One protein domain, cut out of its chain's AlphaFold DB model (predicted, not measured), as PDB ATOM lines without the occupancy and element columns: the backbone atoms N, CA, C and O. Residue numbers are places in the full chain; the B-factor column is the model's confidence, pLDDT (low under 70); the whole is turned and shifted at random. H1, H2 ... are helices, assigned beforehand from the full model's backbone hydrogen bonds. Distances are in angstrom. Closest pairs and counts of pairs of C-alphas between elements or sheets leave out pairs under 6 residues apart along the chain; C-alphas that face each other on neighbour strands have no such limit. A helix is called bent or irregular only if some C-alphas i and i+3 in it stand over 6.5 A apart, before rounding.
ATOM      1  N   ARG A 132     138.511 152.003 130.038       91.25
ATOM      2  CA  ARG A 132     139.869 152.153 130.558       91.25
ATOM      3  C   ARG A 132     140.765 151.149 129.872       91.25
ATOM      4  O   ARG A 132     140.312 150.054 129.530       91.25
ATOM      5  N   PHE A 133     142.032 151.519 129.745       92.38
ATOM      6  CA  PHE A 133     143.062 150.579 129.347       92.38
ATOM      7  C   PHE A 133     143.052 149.364 130.283       92.38
ATOM      8  O   PHE A 133     142.900 149.506 131.500       92.38
ATOM      9  N   SER A 134     143.173 148.167 129.712       89.00
ATOM     10  CA  SER A 134     143.127 146.924 130.478       89.00
ATOM     11  C   SER A 134     143.864 145.796 129.768       89.00
ATOM     12  O   SER A 134     143.409 145.297 128.737       89.00
ATOM     13  N   PHE A 135     144.942 145.313 130.388       90.88
ATOM     14  CA  PHE A 135     145.640 144.102 129.952       90.88
ATOM     15  C   PHE A 135     144.724 142.874 129.927       90.88
ATOM     16  O   PHE A 135     144.846 142.028 129.046       90.88
ATOM     17  N   SER A 136     143.734 142.797 130.825       86.25
ATOM     18  CA  SER A 136     142.739 141.718 130.795       86.25
ATOM     19  C   SER A 136     141.872 141.769 129.532       86.25
ATOM     20  O   SER A 136     141.593 140.729 128.938       86.25
ATOM     21  N   ALA A 137     141.464 142.964 129.090       86.25
ATOM     22  CA  ALA A 137     140.704 143.115 127.848       86.25
ATOM     23  C   ALA A 137     141.555 142.750 126.622       86.25
ATOM     24  O   ALA A 137     141.083 142.042 125.736       86.25
ATOM     25  N   ILE A 138     142.823 143.170 126.612       90.00
ATOM     26  CA  ILE A 138     143.779 142.846 125.547       90.00
ATOM     27  C   ILE A 138     144.026 141.337 125.473       90.00
ATOM     28  O   ILE A 138     143.926 140.752 124.400       90.00
ATOM     29  N   SER A 139     144.274 140.681 126.610       86.06
ATOM     30  CA  SER A 139     144.479 139.230 126.677       86.06
ATOM     31  C   SER A 139     143.297 138.463 126.077       86.06
ATOM     32  O   SER A 139     143.499 137.588 125.236       86.06
ATOM     33  N   LYS A 140     142.059 138.846 126.424       82.69
ATOM     34  CA  LYS A 140     140.846 138.246 125.846       82.69
ATOM     35  C   LYS A 140     140.788 138.406 124.328       82.69
ATOM     36  O   LYS A 140     140.449 137.446 123.640       82.69
ATOM     37  N   ASN A 141     141.136 139.583 123.808       83.31
ATOM     38  CA  ASN A 141     141.160 139.830 122.365       83.31
ATOM     39  C   ASN A 141     142.224 138.985 121.661       83.31
ATOM     40  O   ASN A 141     141.921 138.362 120.646       83.31
ATOM     41  N   ILE A 142     143.434 138.908 122.225       83.81
ATOM     42  CA  ILE A 142     144.534 138.127 121.647       83.81
ATOM     43  C   ILE A 142     144.150 136.649 121.552       83.81
ATOM     44  O   ILE A 142     144.285 136.023 120.499       83.81
ATOM     45  N   VAL A 143     143.614 136.100 122.642       77.31
ATOM     46  CA  VAL A 143     143.149 134.712 122.705       77.31
ATOM     47  C   VAL A 143     142.047 134.460 121.670       77.31
ATOM     48  O   VAL A 143     142.150 133.522 120.875       77.31
ATOM     49  N   ALA A 144     141.023 135.320 121.641       76.50
ATOM     50  CA  ALA A 144     139.887 135.217 120.725       76.50
ATOM     51  C   ALA A 144     140.304 135.244 119.248       76.50
ATOM     52  O   ALA A 144     139.798 134.451 118.455       76.50
ATOM     53  N   GLN A 145     141.211 136.146 118.874       76.62
ATOM     54  CA  GLN A 145     141.549 136.392 117.472       76.62
ATOM     55  C   GLN A 145     142.658 135.471 116.949       76.62
ATOM     56  O   GLN A 145     142.553 134.952 115.835       76.62
ATOM     57  N   TYR A 146     143.705 135.238 117.741       72.88
ATOM     58  CA  TYR A 146     144.935 134.606 117.247       72.88
ATOM     59  C   TYR A 146     145.110 133.157 117.718       72.88
ATOM     60  O   TYR A 146     145.626 132.325 116.970       72.88
ATOM     61  N   LEU A 147     144.645 132.811 118.924       66.56
ATOM     62  CA  LEU A 147     144.840 131.465 119.483       66.56
ATOM     63  C   LEU A 147     143.687 130.508 119.156       66.56
ATOM     64  O   LEU A 147     143.925 129.352 118.818       66.56
ATOM     65  N   HIS A 148     142.437 130.977 119.172       62.94
ATOM     66  CA  HIS A 148     141.314 130.133 118.750       62.94
ATOM     67  C   HIS A 148     141.302 129.878 117.235       62.94
ATOM     68  O   HIS A 148     140.960 128.776 116.811       62.94
ATOM     69  N   SER A 149     141.710 130.850 116.409       54.53
ATOM     70  CA  SER A 149     141.740 130.668 114.950       54.53
ATOM     71  C   SER A 149     142.823 129.679 114.507       54.53
ATOM     72  O   SER A 149     142.557 128.824 113.664       54.53
ATOM     73  N   SER A 150     144.004 129.710 115.128       53.50
ATOM     74  CA  SER A 150     145.084 128.751 114.855       53.50
ATOM     75  C   SER A 150     144.737 127.327 115.307       53.50
ATOM     76  O   SER A 150     144.978 126.385 114.555       53.50
ATOM     77  N   ALA A 151     144.091 127.157 116.467       51.69
ATOM     78  CA  ALA A 151     143.613 125.858 116.956       51.69
ATOM     79  C   ALA A 151     142.571 125.215 116.020       51.69
ATOM     80  O   ALA A 151     142.657 124.034 115.677       51.69
ATOM     81  N   VAL A 152     141.604 126.015 115.556       50.28
ATOM     82  CA  VAL A 152     140.549 125.571 114.631       50.28
ATOM     83  C   VAL A 152     141.127 125.195 113.264       50.28
ATOM     84  O   VAL A 152     140.705 124.200 112.677       50.28
ATOM     85  N   VAL A 153     142.110 125.948 112.762       53.31
ATOM     86  CA  VAL A 153     142.757 125.681 111.466       53.31
ATOM     87  C   VAL A 153     143.699 124.474 111.528       53.31
ATOM     88  O   VAL A 153     143.758 123.702 110.574       53.31
ATOM     89  N   ALA A 154     144.413 124.270 112.638       56.41
ATOM     90  CA  ALA A 154     145.370 123.171 112.791       56.41
ATOM     91  C   ALA A 154     144.723 121.822 113.162       56.41
ATOM     92  O   ALA A 154     145.424 120.815 113.257       56.41
ATOM     93  N   GLY A 155     143.410 121.783 113.430       44.41
ATOM     94  CA  GLY A 155     142.727 120.591 113.951       44.41
ATOM     95  C   GLY A 155     143.244 120.133 115.322       44.41
ATOM     96  O   GLY A 155     142.888 119.051 115.791       44.41
ATOM     97  N   ALA A 156     144.089 120.942 115.963       47.69
ATOM     98  CA  ALA A 156     144.669 120.686 117.264       47.69
ATOM     99  C   ALA A 156     143.792 121.360 118.318       47.69
ATOM    100  O   ALA A 156     143.588 122.575 118.292       47.69
ATOM    101  N   ALA A 157     143.279 120.573 119.263       42.84
ATOM    102  CA  ALA A 157     142.653 121.108 120.460       42.84
ATOM    103  C   ALA A 157     143.729 121.834 121.278       42.84
ATOM    104  O   ALA A 157     144.431 121.227 122.085       42.84
ATOM    105  N   VAL A 158     143.899 123.136 121.043       48.47
ATOM    106  CA  VAL A 158     144.638 123.973 121.979       48.47
ATOM    107  C   VAL A 158     143.724 124.112 123.190       48.47
ATOM    108  O   VAL A 158     142.763 124.882 123.174       48.47
ATOM    109  N   ASN A 159     144.000 123.316 124.224       46.19
ATOM    110  CA  ASN A 159     143.434 123.503 125.553       46.19
ATOM    111  C   ASN A 159     144.023 124.792 126.132       46.19
ATOM    112  O   ASN A 159     144.902 124.759 126.989       46.19
ATOM    113  N   VAL A 160     143.587 125.943 125.623       51.06
ATOM    114  CA  VAL A 160     143.817 127.198 126.324       51.06
ATOM    115  C   VAL A 160     142.850 127.162 127.502       51.06
ATOM    116  O   VAL A 160     141.654 127.403 127.338       51.06
ATOM    117  N   GLU A 161     143.335 126.806 128.690       50.22
ATOM    118  CA  GLU A 161     142.588 126.973 129.940       50.22
ATOM    119  C   GLU A 161     142.502 128.475 130.279       50.22
ATOM    120  O   GLU A 161     143.037 128.958 131.271       50.22
ATOM    121  N   VAL A 162     141.843 129.253 129.414       48.91
ATOM    122  CA  VAL A 162     141.655 130.709 129.559       48.91
ATOM    123  C   VAL A 162     140.863 131.020 130.826       48.91
ATOM    124  O   VAL A 162     141.138 132.013 131.496       48.91
ATOM    125  N   ASP A 163     139.933 130.134 131.198       45.66
ATOM    126  CA  ASP A 163     139.166 130.231 132.446       45.66
ATOM    127  C   ASP A 163     140.033 130.029 133.706       45.66
ATOM    128  O   ASP A 163     139.594 130.371 134.804       45.66
ATOM    129  N   GLN A 164     141.276 129.540 133.565       46.22
ATOM    130  CA  GLN A 164     142.259 129.403 134.649       46.22
ATOM    131  C   GLN A 164     143.494 130.305 134.497       46.22
ATOM    132  O   GLN A 164     144.447 130.164 135.269       46.22
ATOM    133  N   LEU A 165     143.488 131.299 133.597       52.62
ATOM    134  CA  LEU A 165     144.386 132.449 133.745       52.62
ATOM    135  C   LEU A 165     143.955 133.170 135.014       52.62
ATOM    136  O   LEU A 165     143.061 134.015 134.970       52.62
ATOM    137  N   SER A 166     144.518 132.758 136.155       51.00
ATOM    138  CA  SER A 166     144.122 133.256 137.467       51.00
ATOM    139  C   SER A 166     144.032 134.778 137.394       51.00
ATOM    140  O   SER A 166     145.024 135.485 137.210       51.00
ATOM    141  N   SER A 167     142.803 135.287 137.468       53.38
ATOM    142  CA  SER A 167     142.491 136.712 137.329       53.38
ATOM    143  C   SER A 167     143.282 137.570 138.320       53.38
ATOM    144  O   SER A 167     143.478 138.759 138.094       53.38
ATOM    145  N   ILE A 168     143.780 136.930 139.380       54.91
ATOM    146  CA  ILE A 168     144.686 137.451 140.392       54.91
ATOM    147  C   ILE A 168     146.029 137.893 139.784       54.91
ATOM    148  O   ILE A 168     146.443 139.010 140.057       54.91
ATOM    149  N   ASN A 169     146.693 137.100 138.934       59.94
ATOM    150  CA  ASN A 169     148.024 137.459 138.416       59.94
ATOM    151  C   ASN A 169     147.970 138.622 137.413       59.94
ATOM    152  O   ASN A 169     148.807 139.519 137.466       59.94
ATOM    153  N   LEU A 170     146.935 138.674 136.564       70.94
ATOM    154  CA  LEU A 170     146.719 139.783 135.621       70.94
ATOM    155  C   LEU A 170     146.436 141.126 136.311       70.94
ATOM    156  O   LEU A 170     146.671 142.169 135.708       70.94
ATOM    157  N   GLN A 171     145.936 141.127 137.553       65.19
ATOM    158  CA  GLN A 171     145.703 142.365 138.310       65.19
ATOM    159  C   GLN A 171     146.998 143.062 138.743       65.19
ATOM    160  O   GLN A 171     146.964 144.262 139.012       65.19
ATOM    161  N   TYR A 172     148.114 142.331 138.811       72.56
ATOM    162  CA  TYR A 172     149.417 142.879 139.196       72.56
ATOM    163  C   TYR A 172     150.289 143.261 138.002       72.56
ATOM    164  O   TYR A 172     151.309 143.913 138.199       72.56
ATOM    165  N   VAL A 173     149.878 142.906 136.783       82.94
ATOM    166  CA  VAL A 173     150.573 143.312 135.562       82.94
ATOM    167  C   VAL A 173     150.405 144.815 135.372       82.94
ATOM    168  O   VAL A 173     149.293 145.323 135.192       82.94
ATOM    169  N   SER A 174     151.524 145.526 135.426       85.12
ATOM    170  CA  SER A 174     151.584 146.982 135.368       85.12
ATOM    171  C   SER A 174     152.267 147.497 134.102       85.12
ATOM    172  O   SER A 174     151.981 148.629 133.699       85.12
ATOM    173  N   SER A 175     153.098 146.669 133.458       93.06
ATOM    174  CA  SER A 175     153.823 147.010 132.234       93.06
ATOM    175  C   SER A 175     153.556 146.065 131.062       93.06
ATOM    176  O   SER A 175     153.009 144.970 131.223       93.06
ATOM    177  N   VAL A 176     153.929 146.496 129.853       91.88
ATOM    178  CA  VAL A 176     153.800 145.673 128.637       91.88
ATOM    179  C   VAL A 176     154.758 144.489 128.673       91.88
ATOM    180  O   VAL A 176     154.383 143.404 128.238       91.88
ATOM    181  N   SER A 177     155.952 144.663 129.233       91.88
ATOM    182  CA  SER A 177     156.936 143.591 129.403       91.88
ATOM    183  C   SER A 177     156.439 142.523 130.382       91.88
ATOM    184  O   SER A 177     156.462 141.340 130.062       91.88
ATOM    185  N   GLU A 178     155.871 142.923 131.526       90.62
ATOM    186  CA  GLU A 178     155.234 141.985 132.469       90.62
ATOM    187  C   GLU A 178     154.049 141.252 131.820       90.62
ATOM    188  O   GLU A 178     153.821 140.064 132.063       90.62
ATOM    189  N   PHE A 179     153.291 141.953 130.972       90.62
ATOM    190  CA  PHE A 179     152.183 141.365 130.227       90.62
ATOM    191  C   PHE A 179     152.656 140.356 129.176       90.62
ATOM    192  O   PHE A 179     152.035 139.303 129.006       90.62
ATOM    193  N   HIS A 180     153.757 140.664 128.492       88.44
ATOM    194  CA  HIS A 180     154.412 139.766 127.554       88.44
ATOM    195  C   HIS A 180     154.853 138.478 128.248       88.44
ATOM    196  O   HIS A 180     154.431 137.396 127.845       88.44
ATOM    197  N   ASP A 181     155.598 138.593 129.348       86.50
ATOM    198  CA  ASP A 181     156.076 137.444 130.117       86.50
ATOM    199  C   ASP A 181     154.914 136.588 130.632       86.50
ATOM    200  O   ASP A 181     154.957 135.357 130.582       86.50
ATOM    201  N   PHE A 182     153.833 137.228 131.084       84.44
ATOM    202  CA  PHE A 182     152.617 136.533 131.490       84.44
ATOM    203  C   PHE A 182     152.013 135.700 130.348       84.44
ATOM    204  O   PHE A 182     151.675 134.529 130.552       84.44
ATOM    205  N   LEU A 183     151.883 136.272 129.146       81.25
ATOM    206  CA  LEU A 183     151.340 135.558 127.989       81.25
ATOM    207  C   LEU A 183     152.279 134.451 127.505       81.25
ATOM    208  O   LEU A 183     151.804 133.346 127.240       81.25
ATOM    209  N   CYS A 184     153.590 134.694 127.460       80.00
ATOM    210  CA  CYS A 184     154.573 133.683 127.074       80.00
ATOM    211  C   CYS A 184     154.560 132.482 128.026       80.00
ATOM    212  O   CYS A 184     154.535 131.340 127.574       80.00
ATOM    213  N   ASN A 185     154.472 132.716 129.337       77.88
ATOM    214  CA  ASN A 185     154.365 131.639 130.327       77.88
ATOM    215  C   ASN A 185     153.041 130.863 130.238       77.88
ATOM    216  O   ASN A 185     152.963 129.714 130.671       77.88
ATOM    217  N   SER A 186     152.000 131.483 129.685       74.19
ATOM    218  CA  SER A 186     150.669 130.885 129.560       74.19
ATOM    219  C   SER A 186     150.488 130.065 128.278       74.19
ATOM    220  O   SER A 186     149.548 129.278 128.183       74.19
ATOM    221  N   ILE A 187     151.364 130.234 127.282       72.44
ATOM    222  CA  ILE A 187     151.273 129.570 125.977       72.44
ATOM    223  C   ILE A 187     152.391 128.526 125.877       72.44
ATOM    224  O   ILE A 187     153.570 128.861 125.808       72.44
ATOM    225  N   SER A 188     152.030 127.242 125.810       59.19
ATOM    226  CA  SER A 188     152.979 126.113 125.858       59.19
ATOM    227  C   SER A 188     154.019 126.068 124.719       59.19
ATOM    228  O   SER A 188     154.973 125.302 124.806       59.19
ATOM    229  N   SER A 189     153.856 126.876 123.667       59.47
ATOM    230  CA  SER A 189     154.736 126.986 122.489       59.47
ATOM    231  C   SER A 189     155.314 128.399 122.272       59.47
ATOM    232  O   SER A 189     155.780 128.716 121.178       59.47
ATOM    233  N   ALA A 190     155.307 129.262 123.296       57.97
ATOM    234  CA  ALA A 190     155.722 130.665 123.171       57.97
ATOM    235  C   ALA A 190     157.164 130.862 122.662       57.97
ATOM    236  O   ALA A 190     157.417 131.799 121.913       57.97
ATOM    237  N   GLY A 191     158.094 129.955 122.992       57.38
ATOM    238  CA  GLY A 191     159.510 130.086 122.624       57.38
ATOM    239  C   GLY A 191     159.802 130.097 121.115       57.38
ATOM    240  O   GLY A 191     160.805 130.669 120.701       57.38
ATOM    241  N   GLU A 192     158.934 129.514 120.281       60.34
ATOM    242  CA  GLU A 192     159.077 129.535 118.811       60.34
ATOM    243  C   GLU A 192     158.386 130.749 118.158       60.34
ATOM    244  O   GLU A 192     158.658 131.075 117.003       60.34
ATOM    245  N   LEU A 193     157.500 131.429 118.894       64.38
ATOM    246  CA  LEU A 193     156.646 132.524 118.418       64.38
ATOM    247  C   LEU A 193     156.989 133.880 119.053       64.38
ATOM    248  O   LEU A 193     156.317 134.864 118.756       64.38
ATOM    249  N   ASP A 194     158.018 133.936 119.896       70.31
ATOM    250  CA  ASP A 194     158.320 135.051 120.800       70.31
ATOM    251  C   ASP A 194     158.355 136.420 120.095       70.31
ATOM    252  O   ASP A 194     157.655 137.351 120.490       70.31
ATOM    253  N   SER A 195     159.053 136.526 118.957       74.62
ATOM    254  CA  SER A 195     159.149 137.784 118.200       74.62
ATOM    255  C   SER A 195     157.824 138.213 117.557       74.62
ATOM    256  O   SER A 195     157.464 139.391 117.602       74.62
ATOM    257  N   SER A 196     157.066 137.268 116.992       79.44
ATOM    258  CA  SER A 196     155.749 137.543 116.404       79.44
ATOM    259  C   SER A 196     154.721 137.891 117.481       79.44
ATOM    260  O   SER A 196     153.892 138.774 117.273       79.44
ATOM    261  N   LEU A 197     154.772 137.212 118.628       81.50
ATOM    262  CA  LEU A 197     153.881 137.434 119.761       81.50
ATOM    263  C   LEU A 197     154.152 138.797 120.406       81.50
ATOM    264  O   LEU A 197     153.208 139.550 120.639       81.50
ATOM    265  N   SER A 198     155.423 139.151 120.601       86.00
ATOM    266  CA  SER A 198     155.864 140.488 121.011       86.00
ATOM    267  C   SER A 198     155.274 141.589 120.129       86.00
ATOM    268  O   SER A 198     154.696 142.557 120.632       86.00
ATOM    269  N   GLU A 199     155.371 141.449 118.804       89.44
ATOM    270  CA  GLU A 199     154.829 142.447 117.882       89.44
ATOM    271  C   GLU A 199     153.295 142.518 117.936       89.44
ATOM    272  O   GLU A 199     152.735 143.618 117.968       89.44
ATOM    273  N   THR A 200     152.608 141.373 118.005       88.88
ATOM    274  CA  THR A 200     151.148 141.327 118.171       88.88
ATOM    275  C   THR A 200     150.709 142.001 119.468       88.88
ATOM    276  O   THR A 200     149.826 142.857 119.434       88.88
ATOM    277  N   ILE A 201     151.350 141.687 120.598       91.06
ATOM    278  CA  ILE A 201     151.049 142.292 121.902       91.06
ATOM    279  C   ILE A 201     151.222 143.803 121.835       91.06
ATOM    280  O   ILE A 201     150.321 144.541 122.227       91.06
ATOM    281  N   ARG A 202     152.344 144.273 121.286       94.19
ATOM    282  CA  ARG A 202     152.599 145.702 121.110       94.19
ATOM    283  C   ARG A 202     151.494 146.383 120.303       94.19
ATOM    284  O   ARG A 202     150.997 147.433 120.711       94.19
ATOM    285  N   ASN A 203     151.102 145.797 119.175       93.44
ATOM    286  CA  ASN A 203     150.070 146.363 118.312       93.44
ATOM    287  C   ASN A 203     148.699 146.407 119.007       93.44
ATOM    288  O   ASN A 203     148.021 147.431 118.932       93.44
ATOM    289  N   GLU A 204     148.325 145.355 119.736       93.88
ATOM    290  CA  GLU A 204     147.068 145.296 120.491       93.88
ATOM    291  C   GLU A 204     147.045 146.259 121.684       93.88
ATOM    292  O   GLU A 204     146.030 146.915 121.938       93.88
ATOM    293  N   VAL A 205     148.169 146.410 122.392       95.69
ATOM    294  CA  VAL A 205     148.319 147.409 123.458       95.69
ATOM    295  C   VAL A 205     148.110 148.810 122.892       95.69
ATOM    296  O   VAL A 205     147.284 149.556 123.418       95.69
ATOM    297  N   ILE A 206     148.797 149.160 121.799       96.31
ATOM    298  CA  ILE A 206     148.646 150.470 121.152       96.31
ATOM    299  C   ILE A 206     147.199 150.664 120.688       96.31
ATOM    300  O   ILE A 206     146.606 151.702 120.973       96.31
ATOM    301  N   ALA A 207     146.599 149.672 120.025       94.75
ATOM    302  CA  ALA A 207     145.221 149.756 119.553       94.75
ATOM    303  C   ALA A 207     144.230 150.003 120.703       94.75
ATOM    304  O   ALA A 207     143.376 150.885 120.600       94.75
ATOM    305  N   ASN A 208     144.371 149.288 121.824       95.00
ATOM    306  CA  ASN A 208     143.528 149.483 123.003       95.00
ATOM    307  C   ASN A 208     143.728 150.868 123.640       95.00
ATOM    308  O   ASN A 208     142.746 151.528 123.989       95.00
ATOM    309  N   CYS A 209     144.979 151.329 123.744       95.69
ATOM    310  CA  CYS A 209     145.302 152.661 124.255       95.69
ATOM    311  C   CYS A 209     144.661 153.752 123.403       95.69
ATOM    312  O   CYS A 209     143.988 154.625 123.936       95.69
ATOM    313  N   ILE A 210     144.817 153.675 122.081       96.12
ATOM    314  CA  ILE A 210     144.274 154.657 121.140       96.12
ATOM    315  C   ILE A 210     142.746 154.634 121.122       96.12
ATOM    316  O   ILE A 210     142.118 155.694 121.126       96.12
ATOM    317  N   ALA A 211     142.137 153.449 121.203       94.19
ATOM    318  CA  ALA A 211     140.694 153.324 121.352       94.19
ATOM    319  C   ALA A 211     140.193 154.000 122.637       94.19
ATOM    320  O   ALA A 211     139.171 154.675 122.599       94.19
ATOM    321  N   CYS A 212     140.912 153.868 123.758       94.12
ATOM    322  CA  CYS A 212     140.588 154.575 125.001       94.12
ATOM    323  C   CYS A 212     140.873 156.080 124.911       94.12
ATOM    324  O   CYS A 212     140.141 156.867 125.508       94.12
ATOM    325  N   PHE A 213     141.919 156.475 124.182       95.62
ATOM    326  CA  PHE A 213     142.341 157.862 124.026       95.62
ATOM    327  C   PHE A 213     141.289 158.695 123.291       95.62
ATOM    328  O   PHE A 213     140.992 159.816 123.699       95.62
ATOM    329  N   ALA A 214     140.667 158.111 122.265       94.00
ATOM    330  CA  ALA A 214     139.626 158.725 121.445       94.00
ATOM    331  C   ALA A 214     138.203 158.627 122.047       94.00
ATOM    332  O   ALA A 214     137.215 158.619 121.313       94.00
ATOM    333  N   GLN A 215     138.073 158.519 123.375       93.25
ATOM    334  CA  GLN A 215     136.781 158.428 124.066       93.25
ATOM    335  C   GLN A 215     136.565 159.606 125.008       93.25
ATOM    336  O   GLN A 215     137.416 159.936 125.835       93.25
TER     337      GLN A 215
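This is residues 132 to 215 of the 291 residues of an uncharacterized protein of Pseudomonas oleovorans (UniProt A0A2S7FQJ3). Two long helices, H1 and H4, make a V, meeting at H1's residues 135 to 142 and H4's residues 201 to 208, with H4 running on past the meeting place. The shorter H3 packs on H4, while residues 155 to 166 fold back from the far end of H1 to the small H2. The 84 printed residues have four named helices, in the order H1, H2, H3, H4, and no named strand; the class is all helix. The whole is compact, with a radius of gyration of the C-alphas of 12.9 A, but elongated, spanning 39 by 25 by 23 A.

H1, residues 135 to 154, is 27.1 A long and begins at C-alpha 135 (145.640, 144.102, 129.952). It is neither bent nor irregular, but only just: C-alphas 145 and 148 are 6.4 A apart. H2 is residues 167 to 170, 5.5 A, and H3 is residues 176 to 186, 15.1 A. H4, residues 190 to 213, is 30.3 A long and ends at C-alpha 213 (142.341, 157.862, 124.026). H4 is irregular, with C-alphas 192 and 195 8.3 A apart, and has a kink of 50 degrees near residue 197.

H1 and H4 touch, their closest C-alphas those of Ile 138 and Glu 204, 6.5 A apart, at a steep tilt of 46 degrees, opposite ways. H2 is close to but not clearly touching H1, at 6.5 A between the closest C-alphas, those of Ser 136 and Leu 170. H3 touches H4, the closest C-alphas being those of Cys 184 and Ala 190, 5.1 A apart. Their steep tilt is 47 degrees, opposite ways. H2 and H4 are apart. Every O i to N i+4 pair is within hydrogen-bond range in H3, 13 of 16 in H1 and 18 of 20 in H4; H2 is too short for such a pair.

The two C-alphas farthest apart, those of Gly 155 and Gln 215, are 39.6 A apart. The printed part has no cut. The link from H1 to H2 is long, with 12 residues; the other two are tight. Mean pLDDT of the printed part is 74.8, and residues 147 to 169, residue 171 and residues 188 to 193 are under 70.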